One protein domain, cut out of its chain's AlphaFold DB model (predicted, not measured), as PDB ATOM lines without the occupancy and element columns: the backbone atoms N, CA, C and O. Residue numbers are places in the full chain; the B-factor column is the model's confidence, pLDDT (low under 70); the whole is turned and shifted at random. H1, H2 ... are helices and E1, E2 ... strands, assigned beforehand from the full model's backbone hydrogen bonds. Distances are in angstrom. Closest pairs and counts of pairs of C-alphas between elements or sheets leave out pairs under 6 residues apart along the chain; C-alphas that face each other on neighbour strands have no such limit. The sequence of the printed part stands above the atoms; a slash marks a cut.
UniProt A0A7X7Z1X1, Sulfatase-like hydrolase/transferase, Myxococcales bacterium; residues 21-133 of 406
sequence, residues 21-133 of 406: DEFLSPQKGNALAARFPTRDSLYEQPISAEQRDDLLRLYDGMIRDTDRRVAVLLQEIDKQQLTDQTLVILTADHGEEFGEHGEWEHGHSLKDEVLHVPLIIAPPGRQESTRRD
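This is residues 21 to 133 of the 406 residues of the protein "Sulfatase-like hydrolase/transferase" of Myxococcales bacterium (UniProt A0A7X7Z1X1). A long helix, H3, makes the long axis; H1 lies across it near its first residues, with the short H2 at that same end of the domain. From the far end of H3 the backbone folds back into E1, one strand of a small two-stranded ribbon with E2 that runs roughly along H3, while residues 92 to 111 and the short H4 make a loop-rich part beyond the ribbon. The 113 printed residues hold four named helices and two named strands in the order H1, H2, H3, E1, H4, E2; the sheet has the order E1 - E2 and is antiparallel, and the class is mostly helix. The whole is loose, with a radius of gyration of the C-alphas of 17.9 A, and elongated, spanning 51 by 33 by 20 A.

H1, residues 26 to 35, begins with C-alpha 26 at (-16.320, 9.114, -24.150) and is 14.0 A long from first to last C-alpha. H2, residues 39 to 44, measures 9.0 A. H3, residues 49 to 79, measures 45.0 A and ends with C-alpha 79 at (-10.633, -24.499, -28.104). E1, residues 88 to 91, is 10.1 A long; H4, residues 112 to 115, is 4.7 A long. E2, residues 119 to 122, is 10.1 A long and ends with C-alpha 122 at (-10.723, -23.347, -10.972).

H1 and H2 are close but not clearly touching, and their closest C-alphas, those of Arg 35 and Ser 41, are 7.6 A apart. Their lines are about perpendicular, at 76 degrees. H1 touches H3, which takes part with residues 51 to 58 alone; the closest C-alphas, those of Gly 29 and Leu 58, are 6.5 A apart. The lines of H1 and H3 are only just about perpendicular, at 70.1 degrees. H2 and H3 are apart, and so are H3 and H4. E1 and E2 are antiparallel neighbours, with 176 degrees between their directions. N 88 and O 122 are within hydrogen-bond range at 2.9 A, and so are N 122 and O 88 at 2.8 A. A short antiparallel pairing outside the named strands joins residues 97 to 98 with residues 104 to 105. In H1 and H3 every O i to N i+4 pair is within hydrogen-bond range; in H2 1 of 2 is, and H4 is too short for such a pair.

The two C-alphas farthest apart, those of Pro 46 and Gln 81, are 51.9 A apart. The printed part has no cut. The link from E1 to H4, with 20 residues, is long; that from H3 to E1, with 8, is short, and the other three are tight. The mean pLDDT of the printed part is 93.5, and only residue 127 is under 70.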
ATOM      1  N   ASP A  21     -17.936   2.632 -22.661       94.38
ATOM      2  CA  ASP A  21     -19.202   3.253 -23.080       94.38
ATOM      3  C   ASP A  21     -20.409   2.791 -22.244       94.38
ATOM      4  O   ASP A  21     -21.389   3.524 -22.123       94.38
ATOM      5  N   GLU A  22     -20.340   1.590 -21.651       93.94
ATOM      6  CA  GLU A  22     -21.358   1.069 -20.727       93.94
ATOM      7  C   GLU A  22     -21.403   1.845 -19.397       93.94
ATOM      8  O   GLU A  22     -22.436   1.858 -18.727       93.94
ATOM      9  N   PHE A  23     -20.297   2.489 -19.017       95.62
ATOM     10  CA  PHE A  23     -20.098   3.081 -17.694       95.62
ATOM     11  C   PHE A  23     -20.040   4.605 -17.738       95.62
ATOM     12  O   PHE A  23     -20.565   5.271 -16.848       95.62
ATOM     13  N   LEU A  24     -19.411   5.178 -18.766       95.56
ATOM     14  CA  LEU A  24     -19.202   6.616 -18.874       95.56
ATOM     15  C   LEU A  24     -19.225   7.062 -20.338       95.56
ATOM     16  O   LEU A  24     -18.888   6.301 -21.238       95.56
ATOM     17  N   SER A  25     -19.605   8.313 -20.614       96.62
ATOM     18  CA  SER A  25     -19.510   8.824 -21.985       96.62
ATOM     19  C   SER A  25     -18.044   9.046 -22.390       96.62
ATOM     20  O   SER A  25     -17.246   9.486 -21.553       96.62
ATOM     21  N   PRO A  26     -17.676   8.849 -23.674       96.12
ATOM     22  CA  PRO A  26     -16.320   9.114 -24.150       96.12
ATOM     23  C   PRO A  26     -15.845  10.537 -23.840       96.12
ATOM     24  O   PRO A  26     -14.680  10.754 -23.517       96.12
ATOM     25  N   GLN A  27     -16.740  11.528 -23.915       96.75
ATOM     26  CA  GLN A  27     -16.405  12.922 -23.622       96.75
ATOM     27  C   GLN A  27     -16.015  13.106 -22.153       96.75
ATOM     28  O   GLN A  27     -14.985  13.718 -21.876       96.75
ATOM     29  N   LYS A  28     -16.809  12.562 -21.217       95.50
ATOM     30  CA  LYS A  28     -16.512  12.640 -19.780       95.50
ATOM     31  C   LYS A  28     -15.252  11.848 -19.430       95.50
ATOM     32  O   LYS A  28     -14.378  12.376 -18.749       95.50
ATOM     33  N   GLY A  29     -15.129  10.626 -19.946       95.38
ATOM     34  CA  GLY A  29     -13.988   9.757 -19.672       95.38
ATOM     35  C   GLY A  29     -12.658  10.347 -20.129       95.38
ATOM     36  O   GLY A  29     -11.716  10.433 -19.347       95.38
ATOM     37  N   ASN A  30     -12.598  10.845 -21.367       96.31
ATOM     38  CA  ASN A  30     -11.392  11.495 -21.884       96.31
ATOM     39  C   ASN A  30     -11.062  12.795 -21.134       96.31
ATOM     40  O   ASN A  30      -9.887  13.094 -20.926       96.31
ATOM     41  N   ALA A  31     -12.072  13.559 -20.704       96.62
ATOM     42  CA  ALA A  31     -11.852  14.770 -19.916       96.62
ATOM     43  C   ALA A  31     -11.248  14.462 -18.533       96.62
ATOM     44  O   ALA A  31     -10.356  15.183 -18.090       96.62
ATOM     45  N   LEU A  32     -11.696  13.390 -17.871       95.81
ATOM     46  CA  LEU A  32     -11.134  12.947 -16.591       95.81
ATOM     47  C   LEU A  32      -9.720  12.399 -16.744       95.81
ATOM     48  O   LEU A  32      -8.841  12.834 -16.008       95.81
ATOM     49  N   ALA A  33      -9.478  11.533 -17.732       94.44
ATOM     50  CA  ALA A  33      -8.147  10.991 -18.006       94.44
ATOM     51  C   ALA A  33      -7.121  12.100 -18.311       94.44
ATOM     52  O   ALA A  33      -5.980  12.046 -17.861       94.44
ATOM     53  N   ALA A  34      -7.535  13.144 -19.037       95.75
ATOM     54  CA  ALA A  34      -6.689  14.303 -19.311       95.75
ATOM     55  C   ALA A  34      -6.454  15.186 -18.073       95.75
ATOM     56  O   ALA A  34      -5.403  15.813 -17.959       95.75
ATOM     57  N   ARG A  35      -7.433  15.263 -17.165       95.12
ATOM     58  CA  ARG A  35      -7.338  16.065 -15.938       95.12
ATOM     59  C   ARG A  35      -6.511  15.381 -14.853       95.12
ATOM     60  O   ARG A  35      -5.782  16.076 -14.144       95.12
ATOM     61  N   PHE A  36      -6.619  14.058 -14.751       95.31
ATOM     62  CA  PHE A  36      -5.967  13.241 -13.732       95.31
ATOM     63  C   PHE A  36      -5.004  12.196 -14.336       95.31
ATOM     64  O   PHE A  36      -5.199  10.993 -14.153       95.31
ATOM     65  N   PRO A  37      -3.973  12.615 -15.098       94.06
ATOM     66  CA  PRO A  37      -3.093  11.688 -15.809       94.06
ATOM     67  C   PRO A  37      -2.069  10.991 -14.900       94.06
ATOM     68  O   PRO A  37      -1.394  10.063 -15.340       94.06
ATOM     69  N   THR A  38      -1.892  11.460 -13.662       93.88
ATOM     70  CA  THR A  38      -0.871  10.966 -12.727       93.88
ATOM     71  C   THR A  38      -1.412  10.878 -11.309       93.88
ATOM     72  O   THR A  38      -2.423  11.494 -10.974       93.88
ATOM     73  N   ARG A  39      -0.701  10.157 -10.440       90.00
ATOM     74  CA  ARG A  39      -1.060  10.055  -9.028       90.00
ATOM     75  C   ARG A  39      -1.039  11.431  -8.377       90.00
ATOM     76  O   ARG A  39      -2.014  11.817  -7.753       90.00
ATOM     77  N   ASP A  40       0.022  12.205  -8.603       91.31
ATOM     78  CA  ASP A  40       0.170  13.549  -8.033       91.31
ATOM     79  C   ASP A  40      -1.026  14.447  -8.387       91.31
ATOM     80  O   ASP A  40      -1.545  15.156  -7.532       91.31
ATOM     81  N   SER A  41      -1.567  14.327  -9.606       93.44
ATOM     82  CA  SER A  41      -2.753  15.091 -10.006       93.44
ATOM     83  C   SER A  41      -4.029  14.740  -9.225       93.44
ATOM     84  O   SER A  41      -4.904  15.599  -9.117       93.44
ATOM     85  N   LEU A  42      -4.128  13.528  -8.658       92.00
ATOM     86  CA  LEU A  42      -5.232  13.131  -7.773       92.00
ATOM     87  C   LEU A  42      -5.141  13.812  -6.398       92.00
ATOM     88  O   LEU A  42      -6.170  14.076  -5.782       92.00
ATOM     89  N   TYR A  43      -3.926  14.136  -5.944       89.88
ATOM     90  CA  TYR A  43      -3.679  14.794  -4.656       89.88
ATOM     91  C   TYR A  43      -3.623  16.327  -4.763       89.88
ATOM     92  O   TYR A  43      -4.041  17.033  -3.848       89.88
ATOM     93  N   GLU A  44      -3.108  16.865  -5.869       92.38
ATOM     94  CA  GLU A  44      -2.894  18.308  -6.049       92.38
ATOM     95  C   GLU A  44      -4.165  19.073  -6.438       92.38
ATOM     96  O   GLU A  44      -4.253  20.288  -6.236       92.38
ATOM     97  N   GLN A  45      -5.149  18.390  -7.023       90.06
ATOM     98  CA  GLN A  45      -6.362  19.017  -7.534       90.06
ATOM     99  C   GLN A  45      -7.582  18.634  -6.695       90.06
ATOM    100  O   GLN A  45      -7.750  17.468  -6.349       90.06
ATOM    101  N   PRO A  46      -8.515  19.568  -6.435       89.81
ATOM    102  CA  PRO A  46      -9.774  19.213  -5.802       89.81
ATOM    103  C   PRO A  46     -10.592  18.306  -6.731       89.81
ATOM    104  O   PRO A  46     -10.852  18.656  -7.891       89.81
ATOM    105  N   ILE A  47     -11.026  17.167  -6.193       94.62
ATOM    106  CA  ILE A  47     -11.896  16.195  -6.860       94.62
ATOM    107  C   ILE A  47     -13.281  16.288  -6.221       94.62
ATOM    108  O   ILE A  47     -13.433  16.107  -5.013       94.62
ATOM    109  N   SER A  48     -14.305  16.613  -7.014       95.12
ATOM    110  CA  SER A  48     -15.684  16.591  -6.517       95.12
ATOM    111  C   SER A  48     -16.187  15.154  -6.348       95.12
ATOM    112  O   SER A  48     -15.678  14.232  -6.982       95.12
ATOM    113  N   ALA A  49     -17.240  14.956  -5.550       95.31
ATOM    114  CA  ALA A  49     -17.874  13.640  -5.421       95.31
ATOM    115  C   ALA A  49     -18.327  13.067  -6.781       95.31
ATOM    116  O   ALA A  49     -18.110  11.892  -7.045       95.31
ATOM    117  N   GLU A  50     -18.861  13.903  -7.685       96.12
ATOM    118  CA  GLU A  50     -19.221  13.467  -9.047       96.12
ATOM    119  C   GLU A  50     -17.993  12.993  -9.837       96.12
ATOM    120  O   GLU A  50     -18.060  11.996 -10.549       96.12
ATOM    121  N   GLN A  51     -16.860  13.685  -9.707       96.19
ATOM    122  CA  GLN A  51     -15.632  13.303 -10.401       96.19
ATOM    123  C   GLN A  51     -15.034  12.017  -9.848       96.19
ATOM    124  O   GLN A  51     -14.543  11.209 -10.629       96.19
ATOM    125  N   ARG A  52     -15.103  11.808  -8.530       96.44
ATOM    126  CA  ARG A  52     -14.740  10.535  -7.904       96.44
ATOM    127  C   ARG A  52     -15.609   9.394  -8.442       96.44
ATOM    128  O   ARG A  52     -15.066   8.382  -8.870       96.44
ATOM    129  N   ASP A  53     -16.928   9.577  -8.483       96.94
ATOM    130  CA  ASP A  53     -17.848   8.574  -9.033       96.94
ATOM    131  C   ASP A  53     -17.568   8.293 -10.518       96.94
ATOM    132  O   ASP A  53     -17.625   7.148 -10.964       96.94
ATOM    133  N   ASP A  54     -17.254   9.323 -11.305       97.06
ATOM    134  CA  ASP A  54     -16.905   9.144 -12.714       97.06
ATOM    135  C   ASP A  54     -15.515   8.480 -12.894       97.06
ATOM    136  O   ASP A  54     -15.329   7.726 -13.851       97.06
ATOM    137  N   LEU A  55     -14.554   8.689 -11.982       96.94
ATOM    138  CA  LEU A  55     -13.280   7.951 -11.950       96.94
ATOM    139  C   LEU A  55     -13.497   6.464 -11.635       96.94
ATOM    140  O   LEU A  55     -12.922   5.616 -12.313       96.94
ATOM    141  N   LEU A  56     -14.381   6.142 -10.685       96.88
ATOM    142  CA  LEU A  56     -14.790   4.761 -10.406       96.88
ATOM    143  C   LEU A  56     -15.440   4.106 -11.637       96.88
ATOM    144  O   LEU A  56     -15.098   2.983 -11.992       96.88
ATOM    145  N   ARG A  57     -16.299   4.826 -12.372       97.12
ATOM    146  CA  ARG A  57     -16.879   4.327 -13.637       97.12
ATOM    147  C   ARG A  57     -15.827   4.083 -14.724       97.12
ATOM    148  O   ARG A  57     -15.978   3.163 -15.528       97.12
ATOM    149  N   LEU A  58     -14.770   4.898 -14.782       96.25
ATOM    150  CA  LEU A  58     -13.633   4.636 -15.672       96.25
ATOM    151  C   LEU A  58     -12.893   3.359 -15.272       96.25
ATOM    152  O   LEU A  58     -12.613   2.530 -16.138       96.25
ATOM    153  N   TYR A  59     -12.633   3.191 -13.976       97.50
ATOM    154  CA  TYR A  59     -12.015   1.997 -13.412       97.50
ATOM    155  C   TYR A  59     -12.838   0.731 -13.705       97.50
ATOM    156  O   TYR A  59     -12.291  -0.242 -14.222       97.50
ATOM    157  N   ASP A  60     -14.164   0.772 -13.534       97.44
ATOM    158  CA  ASP A  60     -15.080  -0.317 -13.911       97.44
ATOM    159  C   ASP A  60     -14.987  -0.671 -15.406       97.44
ATOM    160  O   ASP A  60     -14.975  -1.845 -15.793       97.44
ATOM    161  N   GLY A  61     -14.856   0.340 -16.270       97.25
ATOM    162  CA  GLY A  61     -14.617   0.136 -17.698       97.25
ATOM    163  C   GLY A  61     -13.293  -0.580 -17.987       97.25
ATOM    164  O   GLY A  61     -13.237  -1.453 -18.855       97.25
ATOM    165  N   MET A  62     -12.235  -0.264 -17.237       97.44
ATOM    166  CA  MET A  62     -10.925  -0.921 -17.353       97.44
ATOM    167  C   MET A  62     -10.940  -2.350 -16.794       97.44
ATOM    168  O   MET A  62     -10.304  -3.241 -17.369       97.44
ATOM    169  N   ILE A  63     -11.715  -2.605 -15.732       97.56
ATOM    170  CA  ILE A  63     -12.009  -3.964 -15.259       97.56
ATOM    171  C   ILE A  63     -12.695  -4.752 -16.375       97.56
ATOM    172  O   ILE A  63     -12.264  -5.861 -16.689       97.56
ATOM    173  N   ARG A  64     -13.719  -4.183 -17.030       97.69
ATOM    174  CA  ARG A  64     -14.420  -4.864 -18.128       97.69
ATOM    175  C   ARG A  64     -13.505  -5.147 -19.322       97.69
ATOM    176  O   ARG A  64     -13.645  -6.196 -19.948       97.69
ATOM    177  N   ASP A  65     -12.571  -4.256 -19.650       96.88
ATOM    178  CA  ASP A  65     -11.588  -4.524 -20.711       96.88
ATOM    179  C   ASP A  65     -10.665  -5.690 -20.329       96.88
ATOM    180  O   ASP A  65     -10.426  -6.595 -21.133       96.88
ATOM    181  N   THR A  66     -10.207  -5.714 -19.077       96.94
ATOM    182  CA  THR A  66      -9.374  -6.797 -18.540       96.94
ATOM    183  C   THR A  66     -10.122  -8.132 -18.557       96.94
ATOM    184  O   THR A  66      -9.587  -9.120 -19.059       96.94
ATOM    185  N   ASP A  67     -11.384  -8.151 -18.127       97.19
ATOM    186  CA  ASP A  67     -12.270  -9.319 -18.199       97.19
ATOM    187  C   ASP A  67     -12.399  -9.859 -19.636       97.19
ATOM    188  O   ASP A  67     -12.189 -11.050 -19.881       97.19
ATOM    189  N   ARG A  68     -12.604  -8.980 -20.632       96.25
ATOM    190  CA  ARG A  68     -12.646  -9.383 -22.051       96.25
ATOM    191  C   ARG A  68     -11.337 -10.022 -22.518       96.25
ATOM    192  O   ARG A  68     -11.372 -10.959 -23.315       96.25
ATOM    193  N   ARG A  69     -10.183  -9.546 -22.042       95.25
ATOM    194  CA  ARG A  69      -8.867 -10.122 -22.382       95.25
ATOM    195  C   ARG A  69      -8.644 -11.472 -21.708       95.25
ATOM    196  O   ARG A  69      -8.128 -12.386 -22.350       95.25
ATOM    197  N   VAL A  70      -9.067 -11.620 -20.453       96.44
ATOM    198  CA  VAL A  70      -9.058 -12.908 -19.746       96.44
ATOM    199  C   VAL A  70      -9.944 -13.916 -20.482       96.44
ATOM    200  O   VAL A  70      -9.511 -15.042 -20.724       96.44
ATOM    201  N   ALA A  71     -11.132 -13.506 -20.934       96.94
ATOM    202  CA  ALA A  71     -12.032 -14.367 -21.698       96.94
ATOM    203  C   ALA A  71     -11.381 -14.918 -22.978       96.94
ATOM    204  O   ALA A  71     -11.576 -16.088 -23.298       96.94
ATOM    205  N   VAL A  72     -10.564 -14.126 -23.685       96.38
ATOM    206  CA  VAL A  72      -9.817 -14.601 -24.867       96.38
ATOM    207  C   VAL A  72      -8.852 -15.733 -24.501       96.38
ATOM    208  O   VAL A  72      -8.800 -16.736 -25.212       96.38
ATOM    209  N   LEU A  73      -8.123 -15.609 -23.387       95.25
ATOM    210  CA  LEU A  73      -7.211 -16.654 -22.915       95.25
ATOM    211  C   LEU A  73      -7.969 -17.937 -22.546       95.25
ATOM    212  O   LEU A  73      -7.578 -19.026 -22.960       95.25
ATOM    213  N   LEU A  74      -9.070 -17.806 -21.803       95.19
ATOM    214  CA  LEU A  74      -9.887 -18.949 -21.387       95.19
ATOM    215  C   LEU A  74     -10.547 -19.652 -22.581       95.19
ATOM    216  O   LEU A  74     -10.558 -20.878 -22.640       95.19
ATOM    217  N   GLN A  75     -11.035 -18.896 -23.567       96.69
ATOM    218  CA  GLN A  75     -11.576 -19.454 -24.810       96.69
ATOM    219  C   GLN A  75     -10.520 -20.210 -25.614       96.69
ATOM    220  O   GLN A  75     -10.849 -21.180 -26.290       96.69
ATOM    221  N   GLU A  76      -9.263 -19.772 -25.583       96.06
ATOM    222  CA  GLU A  76      -8.186 -20.472 -26.279       96.06
ATOM    223  C   GLU A  76      -7.827 -21.796 -25.591       96.06
ATOM    224  O   GLU A  76      -7.661 -22.809 -26.268       96.06
ATOM    225  N   ILE A  77      -7.806 -21.825 -24.252       94.12
ATOM    226  CA  ILE A  77      -7.669 -23.067 -23.469       94.12
ATOM    227  C   ILE A  77      -8.793 -24.052 -23.825       94.12
ATOM    228  O   ILE A  77      -8.532 -25.239 -24.041       94.12
ATOM    229  N   ASP A  78     -10.026 -23.555 -23.941       94.31
ATOM    230  CA  ASP A  78     -11.195 -24.367 -24.280       94.31
ATOM    231  C   ASP A  78     -11.152 -24.912 -25.714       94.31
ATOM    232  O   ASP A  78     -11.322 -26.112 -25.931       94.31
ATOM    233  N   LYS A  79     -10.810 -24.073 -26.701       97.19
ATOM    234  CA  LYS A  79     -10.633 -24.499 -28.104       97.19
ATOM    235  C   LYS A  79      -9.579 -25.590 -28.261       97.19
ATOM    236  O   LYS A  79      -9.726 -26.460 -29.118       97.19
ATOM    237  N   GLN A  80      -8.528 -25.545 -27.445       96.31
ATOM    238  CA  GLN A  80      -7.479 -26.563 -27.424       96.31
ATOM    239  C   GLN A  80      -7.864 -27.813 -26.620       96.31
ATOM    240  O   GLN A  80      -7.073 -28.750 -26.554       96.31
ATOM    241  N   GLN A  81      -9.074 -27.861 -26.048       95.44
ATOM    242  CA  GLN A  81      -9.583 -28.964 -25.226       95.44
ATOM    243  C   GLN A  81      -8.718 -29.222 -23.982       95.44
ATOM    244  O   GLN A  81      -8.560 -30.357 -23.535       95.44
ATOM    245  N   LEU A  82      -8.145 -28.154 -23.415       94.12
ATOM    246  CA  LEU A  82      -7.259 -28.214 -22.248       94.12
ATOM    247  C   LEU A  82      -7.962 -27.853 -20.934       94.12
ATOM    248  O   LEU A  82      -7.342 -27.954 -19.874       94.12
ATOM    249  N   THR A  83      -9.238 -27.454 -20.977       91.88
ATOM    250  CA  THR A  83     -10.031 -27.020 -19.813       91.88
ATOM    251  C   THR A  83      -9.952 -28.025 -18.659       91.88
ATOM    252  O   THR A  83      -9.577 -27.663 -17.546       91.88
ATOM    253  N   ASP A  84     -10.179 -29.312 -18.936       91.50
ATOM    254  CA  ASP A  84     -10.188 -30.369 -17.914       91.50
ATOM    255  C   ASP A  84      -8.796 -30.758 -17.390       91.50
ATOM    256  O   ASP A  84      -8.682 -31.585 -16.488       91.50
ATOM    257  N   GLN A  85      -7.728 -30.175 -17.939       92.44
ATOM    258  CA  GLN A  85      -6.335 -30.448 -17.564       92.44
ATOM    259  C   GLN A  85      -5.614 -29.211 -17.014       92.44
ATOM    260  O   GLN A  85      -4.439 -29.290 -16.648       92.44
ATOM    261  N   THR A  86      -6.299 -28.070 -16.941       94.06
ATOM    262  CA  THR A  86      -5.694 -26.789 -16.577       94.06
ATOM    263  C   THR A  86      -6.194 -26.319 -15.216       94.06
ATOM    264  O   THR A  86      -7.391 -26.179 -14.992       94.06
ATOM    265  N   LEU A  87      -5.263 -26.028 -14.304       93.94
ATOM    266  CA  LEU A  87      -5.551 -25.229 -13.114       93.94
ATOM    267  C   LEU A  87      -5.527 -23.751 -13.507       93.94
ATOM    268  O   LEU A  87      -4.481 -23.242 -13.914       93.94
ATOM    269  N   VAL A  88      -6.652 -23.062 -13.338       94.81
ATOM    270  CA  VAL A  88      -6.750 -21.611 -13.528       94.81
ATOM    271  C   VAL A  88      -6.861 -20.938 -12.164       94.81
ATOM    272  O   VAL A  88      -7.711 -21.299 -11.350       94.81
ATOM    273  N   ILE A  89      -6.000 -19.953 -11.915       95.56
ATOM    274  CA  ILE A  89      -6.063 -19.078 -10.742       95.56
ATOM    275  C   ILE A  89      -6.108 -17.639 -11.245       95.56
ATOM    276  O   ILE A  89      -5.218 -17.226 -11.985       95.56
ATOM    277  N   LEU A  90      -7.132 -16.892 -10.840       96.44
ATOM    278  CA  LEU A  90      -7.260 -15.459 -11.086       96.44
ATOM    279  C   LEU A  90      -7.212 -14.732  -9.745       96.44
ATOM    280  O   LEU A  90      -7.941 -15.093  -8.823       96.44
ATOM    281  N   THR A  91      -6.340 -13.734  -9.643       97.06
ATOM    282  CA  THR A  91      -6.176 -12.893  -8.454       97.06
ATOM    283  C   THR A  91      -5.699 -11.503  -8.859       97.06
ATOM    284  O   THR A  91      -5.253 -11.327  -9.993       97.06
ATOM    285  N   ALA A  92      -5.754 -10.550  -7.933       96.62
ATOM    286  CA  ALA A  92      -4.973  -9.316  -8.006       96.62
ATOM    287  C   ALA A  92      -3.818  -9.351  -6.990       96.62
ATOM    288  O   ALA A  92      -3.827 -10.171  -6.064       96.62
ATOM    289  N   ASP A  93      -2.814  -8.509  -7.196       94.31
ATOM    290  CA  ASP A  93      -1.699  -8.273  -6.278       94.31
ATOM    291  C   ASP A  93      -2.066  -7.281  -5.164       94.31
ATOM    292  O   ASP A  93      -1.638  -7.472  -4.025       94.31
ATOM    293  N   HIS A  94      -2.913  -6.296  -5.473       95.88
ATOM    294  CA  HIS A  94      -3.571  -5.391  -4.525       95.88
ATOM    295  C   HIS A  94      -4.892  -4.840  -5.106       95.88
ATOM    296  O   HIS A  94      -5.255  -5.115  -6.251       95.88
ATOM    297  N   GLY A  95      -5.640  -4.103  -4.284       96.12
ATOM    298  CA  GLY A  95      -6.801  -3.299  -4.669       96.12
ATOM    299  C   GLY A  95      -6.440  -1.826  -4.900       96.12
ATOM    300  O   GLY A  95      -5.289  -1.517  -5.193       96.12
ATOM    301  N   GLU A  96      -7.407  -0.919  -4.796       95.62
ATOM    302  CA  GLU A  96      -7.262   0.485  -5.209       95.62
ATOM    303  C   GLU A  96      -8.184   1.400  -4.382       95.62
ATOM    304  O   GLU A  96      -9.372   1.109  -4.237       95.62
ATOM    305  N   GLU A  97      -7.661   2.520  -3.876       95.31
ATOM    306  CA  GLU A  97      -8.440   3.573  -3.214       95.31
ATOM    307  C   GLU A  97      -8.821   4.708  -4.172       95.31
ATOM    308  O   GLU A  97      -8.048   5.157  -5.026       95.31
ATOM    309  N   PHE A  98     -10.022   5.239  -3.962       96.19
ATOM    310  CA  PHE A  98     -10.606   6.378  -4.658       96.19
ATOM    311  C   PHE A  98     -11.035   7.478  -3.675       96.19
ATOM    312  O   PHE A  98     -12.033   8.165  -3.898       96.19
ATOM    313  N   GLY A  99     -10.315   7.665  -2.567       93.25
ATOM    314  CA  GLY A  99     -10.599   8.702  -1.574       93.25
ATOM    315  C   GLY A  99     -11.502   8.260  -0.421       93.25
ATOM    316  O   GLY A  99     -12.009   9.119   0.300       93.25
ATOM    317  N   GLU A 100     -11.742   6.958  -0.227       93.88
ATOM    318  CA  GLU A 100     -12.503   6.398   0.901       93.88
ATOM    319  C   GLU A 100     -11.961   6.889   2.247       93.88
ATOM    320  O   GLU A 100     -12.740   7.351   3.085       93.88
ATOM    321  N   HIS A 101     -10.636   6.873   2.401       91.69
ATOM    322  CA  HIS A 101      -9.934   7.299   3.613       91.69
ATOM    323  C   HIS A 101      -9.112   8.579   3.422       91.69
ATOM    324  O   HIS A 101      -8.224   8.878   4.217       91.69
ATOM    325  N   GLY A 102      -9.429   9.360   2.384       89.44
ATOM    326  CA  GLY A 102      -8.664  10.552   2.001       89.44
ATOM    327  C   GLY A 102      -7.403  10.253   1.190       89.44
ATOM    328  O   GLY A 102      -6.670  11.180   0.858       89.44
ATOM    329  N   GLU A 103      -7.193   8.987   0.845       91.12
ATOM    330  CA  GLU A 103      -6.064   8.512   0.061       91.12
ATOM    331  C   GLU A 103      -6.517   7.990  -1.314       91.12
ATOM    332  O   GLU A 103      -7.694   7.692  -1.523       91.12
ATOM    333  N   TRP A 104      -5.593   7.917  -2.266       93.00
ATOM    334  CA  TRP A 104      -5.853   7.532  -3.657       93.00
ATOM    335  C   TRP A 104      -4.779   6.596  -4.171       93.00
ATOM    336  O   TRP A 104      -3.600   6.850  -3.919       93.00
ATOM    337  N   GLU A 105      -5.180   5.651  -5.020       92.06
ATOM    338  CA  GLU A 105      -4.332   4.611  -5.609       92.06
ATOM    339  C   GLU A 105      -4.008   3.488  -4.594       92.06
ATOM    340  O   GLU A 105      -4.889   3.064  -3.847       92.06
ATOM    341  N   HIS A 106      -2.761   3.022  -4.493       93.31
ATOM    342  CA  HIS A 106      -2.360   1.954  -3.575       93.31
ATOM    343  C   HIS A 106      -0.944   2.191  -3.027       93.31
ATOM    344  O   HIS A 106      -0.281   3.192  -3.293       93.31
ATOM    345  N   GLY A 107      -0.469   1.297  -2.157       88.06
ATOM    346  CA  GLY A 107       0.901   1.360  -1.637       88.06
ATOM    347  C   GLY A 107       1.166   2.458  -0.600       88.06
ATOM    348  O   GLY A 107       2.318   2.667  -0.231       88.06
ATOM    349  N   HIS A 108       0.139   3.131  -0.079       86.50
ATOM    350  CA  HIS A 108       0.248   4.145   0.985       86.50
ATOM    351  C   HIS A 108      -0.690   3.882   2.181       86.50
ATOM    352  O   HIS A 108      -0.487   4.483   3.236       86.50
ATOM    353  N   SER A 109      -1.635   2.938   2.083       89.75
ATOM    354  CA  SER A 109      -2.515   2.506   3.181       89.75
ATOM    355  C   SER A 109      -2.506   0.975   3.360       89.75
ATOM    356  O   SER A 109      -1.849   0.251   2.611       89.75
ATOM    357  N   LEU A 110      -3.182   0.485   4.405       94.06
ATOM    358  CA  LEU A 110      -3.441  -0.945   4.656       94.06
ATOM    359  C   LEU A 110      -4.951  -1.193   4.876       94.06
ATOM    360  O   LEU A 110      -5.364  -2.008   5.708       94.06
ATOM    361  N   LYS A 111      -5.781  -0.435   4.149       95.06
ATOM    362  CA  LYS A 111      -7.249  -0.537   4.154       95.06
ATOM    363  C   LYS A 111      -7.733  -1.693   3.284       95.06
ATOM    364  O   LYS A 111      -6.984  -2.192   2.445       95.06
ATOM    365  N   ASP A 112      -8.948  -2.179   3.526       95.75
ATOM    366  CA  ASP A 112      -9.519  -3.306   2.778       95.75
ATOM    367  C   ASP A 112      -9.689  -2.954   1.291       95.75
ATOM    368  O   ASP A 112      -9.526  -3.843   0.462       95.75
ATOM    369  N   GLU A 113      -9.875  -1.683   0.929       96.19
ATOM    370  CA  GLU A 113      -9.835  -1.197  -0.456       96.19
ATOM    371  C   GLU A 113      -8.532  -1.589  -1.176       96.19
ATOM    372  O   GLU A 113      -8.574  -1.949  -2.348       96.19
ATOM    373  N   VAL A 114      -7.391  -1.596  -0.471       95.62
ATOM    374  CA  VAL A 114      -6.067  -1.966  -1.012       95.62
ATOM    375  C   VAL A 114      -5.737  -3.447  -0.784       95.62
ATOM    376  O   VAL A 114      -5.023  -4.052  -1.580       95.62
ATOM    377  N   LEU A 115      -6.216  -4.057   0.302       95.44
ATOM    378  CA  LEU A 115      -5.802  -5.410   0.703       95.44
ATOM    379  C   LEU A 115      -6.760  -6.524   0.262       95.44
ATOM    380  O   LEU A 115      -6.342  -7.677   0.128       95.44
ATOM    381  N   HIS A 116      -8.045  -6.223   0.066       95.38
ATOM    382  CA  HIS A 116      -9.061  -7.224  -0.245       95.38
ATOM    383  C   HIS A 116      -9.175  -7.437  -1.755       95.38
ATOM    384  O   HIS A 116      -9.914  -6.760  -2.464       95.38
ATOM    385  N   VAL A 117      -8.434  -8.429  -2.241       96.56
ATOM    386  CA  VAL A 117      -8.344  -8.763  -3.666       96.56
ATOM    387  C   VAL A 117      -9.262  -9.923  -4.063       96.56
ATOM    388  O   VAL A 117      -9.531 -10.810  -3.244       96.56
ATOM    389  N   PRO A 118      -9.726  -9.983  -5.328       95.75
ATOM    390  CA  PRO A 118     -10.437 -11.153  -5.830       95.75
ATOM    391  C   PRO A 118      -9.519 -12.380  -5.839       95.75
ATOM    392  O   PRO A 118      -8.340 -12.268  -6.160       95.75
ATOM    393  N   LEU A 119     -10.074 -13.563  -5.559       95.25
ATOM    394  CA  LEU A 119      -9.394 -14.845  -5.744       95.25
ATOM    395  C   LEU A 119     -10.373 -15.895  -6.282       95.25
ATOM    396  O   LEU A 119     -11.325 -16.282  -5.605       95.25
ATOM    397  N   ILE A 120     -10.109 -16.395  -7.487       94.25
ATOM    398  CA  ILE A 120     -10.853 -17.488  -8.119       94.25
ATOM    399  C   ILE A 120      -9.875 -18.621  -8.416       94.25
ATOM    400  O   ILE A 120      -8.863 -18.415  -9.079       94.25
ATOM    401  N   ILE A 121     -10.191 -19.829  -7.944       92.38
ATOM    402  CA  ILE A 121      -9.411 -21.046  -8.203       92.38
ATOM    403  C   ILE A 121     -10.325 -22.057  -8.897       92.38
ATOM    404  O   ILE A 121     -11.251 -22.588  -8.282       92.38
ATOM    405  N   ALA A 122     -10.037 -22.347 -10.162       92.38
ATOM    406  CA  ALA A 122     -10.723 -23.347 -10.972       92.38
ATOM    407  C   ALA A 122      -9.763 -24.519 -11.255       92.38
ATOM    408  O   ALA A 122      -8.935 -24.438 -12.165       92.38
ATOM    409  N   PRO A 123      -9.803 -25.588 -10.438       89.88
ATOM    410  CA  PRO A 123      -8.979 -26.769 -10.656       89.88
ATOM    411  C   PRO A 123      -9.520 -27.652 -11.794       89.88
ATOM    412  O   PRO A 123     -10.721 -27.609 -12.078       89.88
ATOM    413  N   PRO A 124      -8.661 -28.492 -12.400       87.75
ATOM    414  CA  PRO A 124      -9.047 -29.369 -13.504       87.75
ATOM    415  C   PRO A 124     -10.198 -30.309 -13.117       87.75
ATOM    416  O   PRO A 124     -10.205 -30.882 -12.025       87.75
ATOM    417  N   GLY A 125     -11.172 -30.464 -14.018       80.06
ATOM    418  CA  GLY A 125     -12.295 -31.396 -13.872       80.06
ATOM    419  C   GLY A 125     -13.349 -31.018 -12.822       80.06
ATOM    420  O   GLY A 125     -14.226 -31.831 -12.521       80.06
ATOM    421  N   ARG A 126     -13.297 -29.815 -12.231       73.62
ATOM    422  CA  ARG A 126     -14.283 -29.388 -11.229       73.62
ATOM    423  C   ARG A 126     -15.538 -28.815 -11.882       73.62
ATOM    424  O   ARG A 126     -15.471 -27.834 -12.610       73.62
ATOM    425  N   GLN A 127     -16.689 -29.396 -11.543       64.56
ATOM    426  CA  GLN A 127     -17.998 -28.980 -12.063       64.56
ATOM    427  C   GLN A 127     -18.813 -28.116 -11.087       64.56
ATOM    428  O   GLN A 127     -19.773 -27.473 -11.499       64.56
ATOM    429  N   GLU A 128     -18.432 -28.065  -9.804       77.94
ATOM    430  CA  GLU A 128     -19.179 -27.333  -8.773       77.94
ATOM    431  C   GLU A 128     -18.437 -26.098  -8.259       77.94
ATOM    432  O   GLU A 128     -17.312 -26.178  -7.741       77.94
ATOM    433  N   SER A 129     -19.121 -24.959  -8.339       84.69
ATOM    434  CA  SER A 129     -18.693 -23.675  -7.790       84.69
ATOM    435  C   SER A 129     -19.034 -23.591  -6.303       84.69
ATOM    436  O   SER A 129     -20.171 -23.829  -5.905       84.69
ATOM    437  N   THR A 130     -18.071 -23.193  -5.473       87.38
ATOM    438  CA  THR A 130     -18.302 -22.913  -4.047       87.38
ATOM    439  C   THR A 130     -17.749 -21.543  -3.702       87.38
ATOM    440  O   THR A 130     -16.590 -21.276  -4.018       87.38
ATOM    441  N   ARG A 131     -18.537 -20.709  -3.015       88.62
ATOM    442  CA  ARG A 131     -18.037 -19.482  -2.384       88.62
ATOM    443  C   ARG A 131     -17.457 -19.811  -1.013       88.62
ATOM    444  O   ARG A 131     -17.951 -20.702  -0.325       88.62
ATOM    445  N   ARG A 132     -16.386 -19.109  -0.668       85.06
ATOM    446  CA  ARG A 132     -15.575 -19.312   0.524       85.06
ATOM    447  C   ARG A 132     -15.281 -17.948   1.134       85.06
ATOM    448  O   ARG A 132     -14.844 -17.056   0.415       85.06
ATOM    449  N   ASP A 133     -15.600 -17.800   2.415       84.50
ATOM    450  CA  ASP A 133     -15.547 -16.527   3.154       84.50
ATOM    451  C   ASP A 133     -14.396 -16.522   4.173       84.50
ATOM    452  O   ASP A 133     -14.400 -15.785   5.164       84.50
TER     453      ASP A 133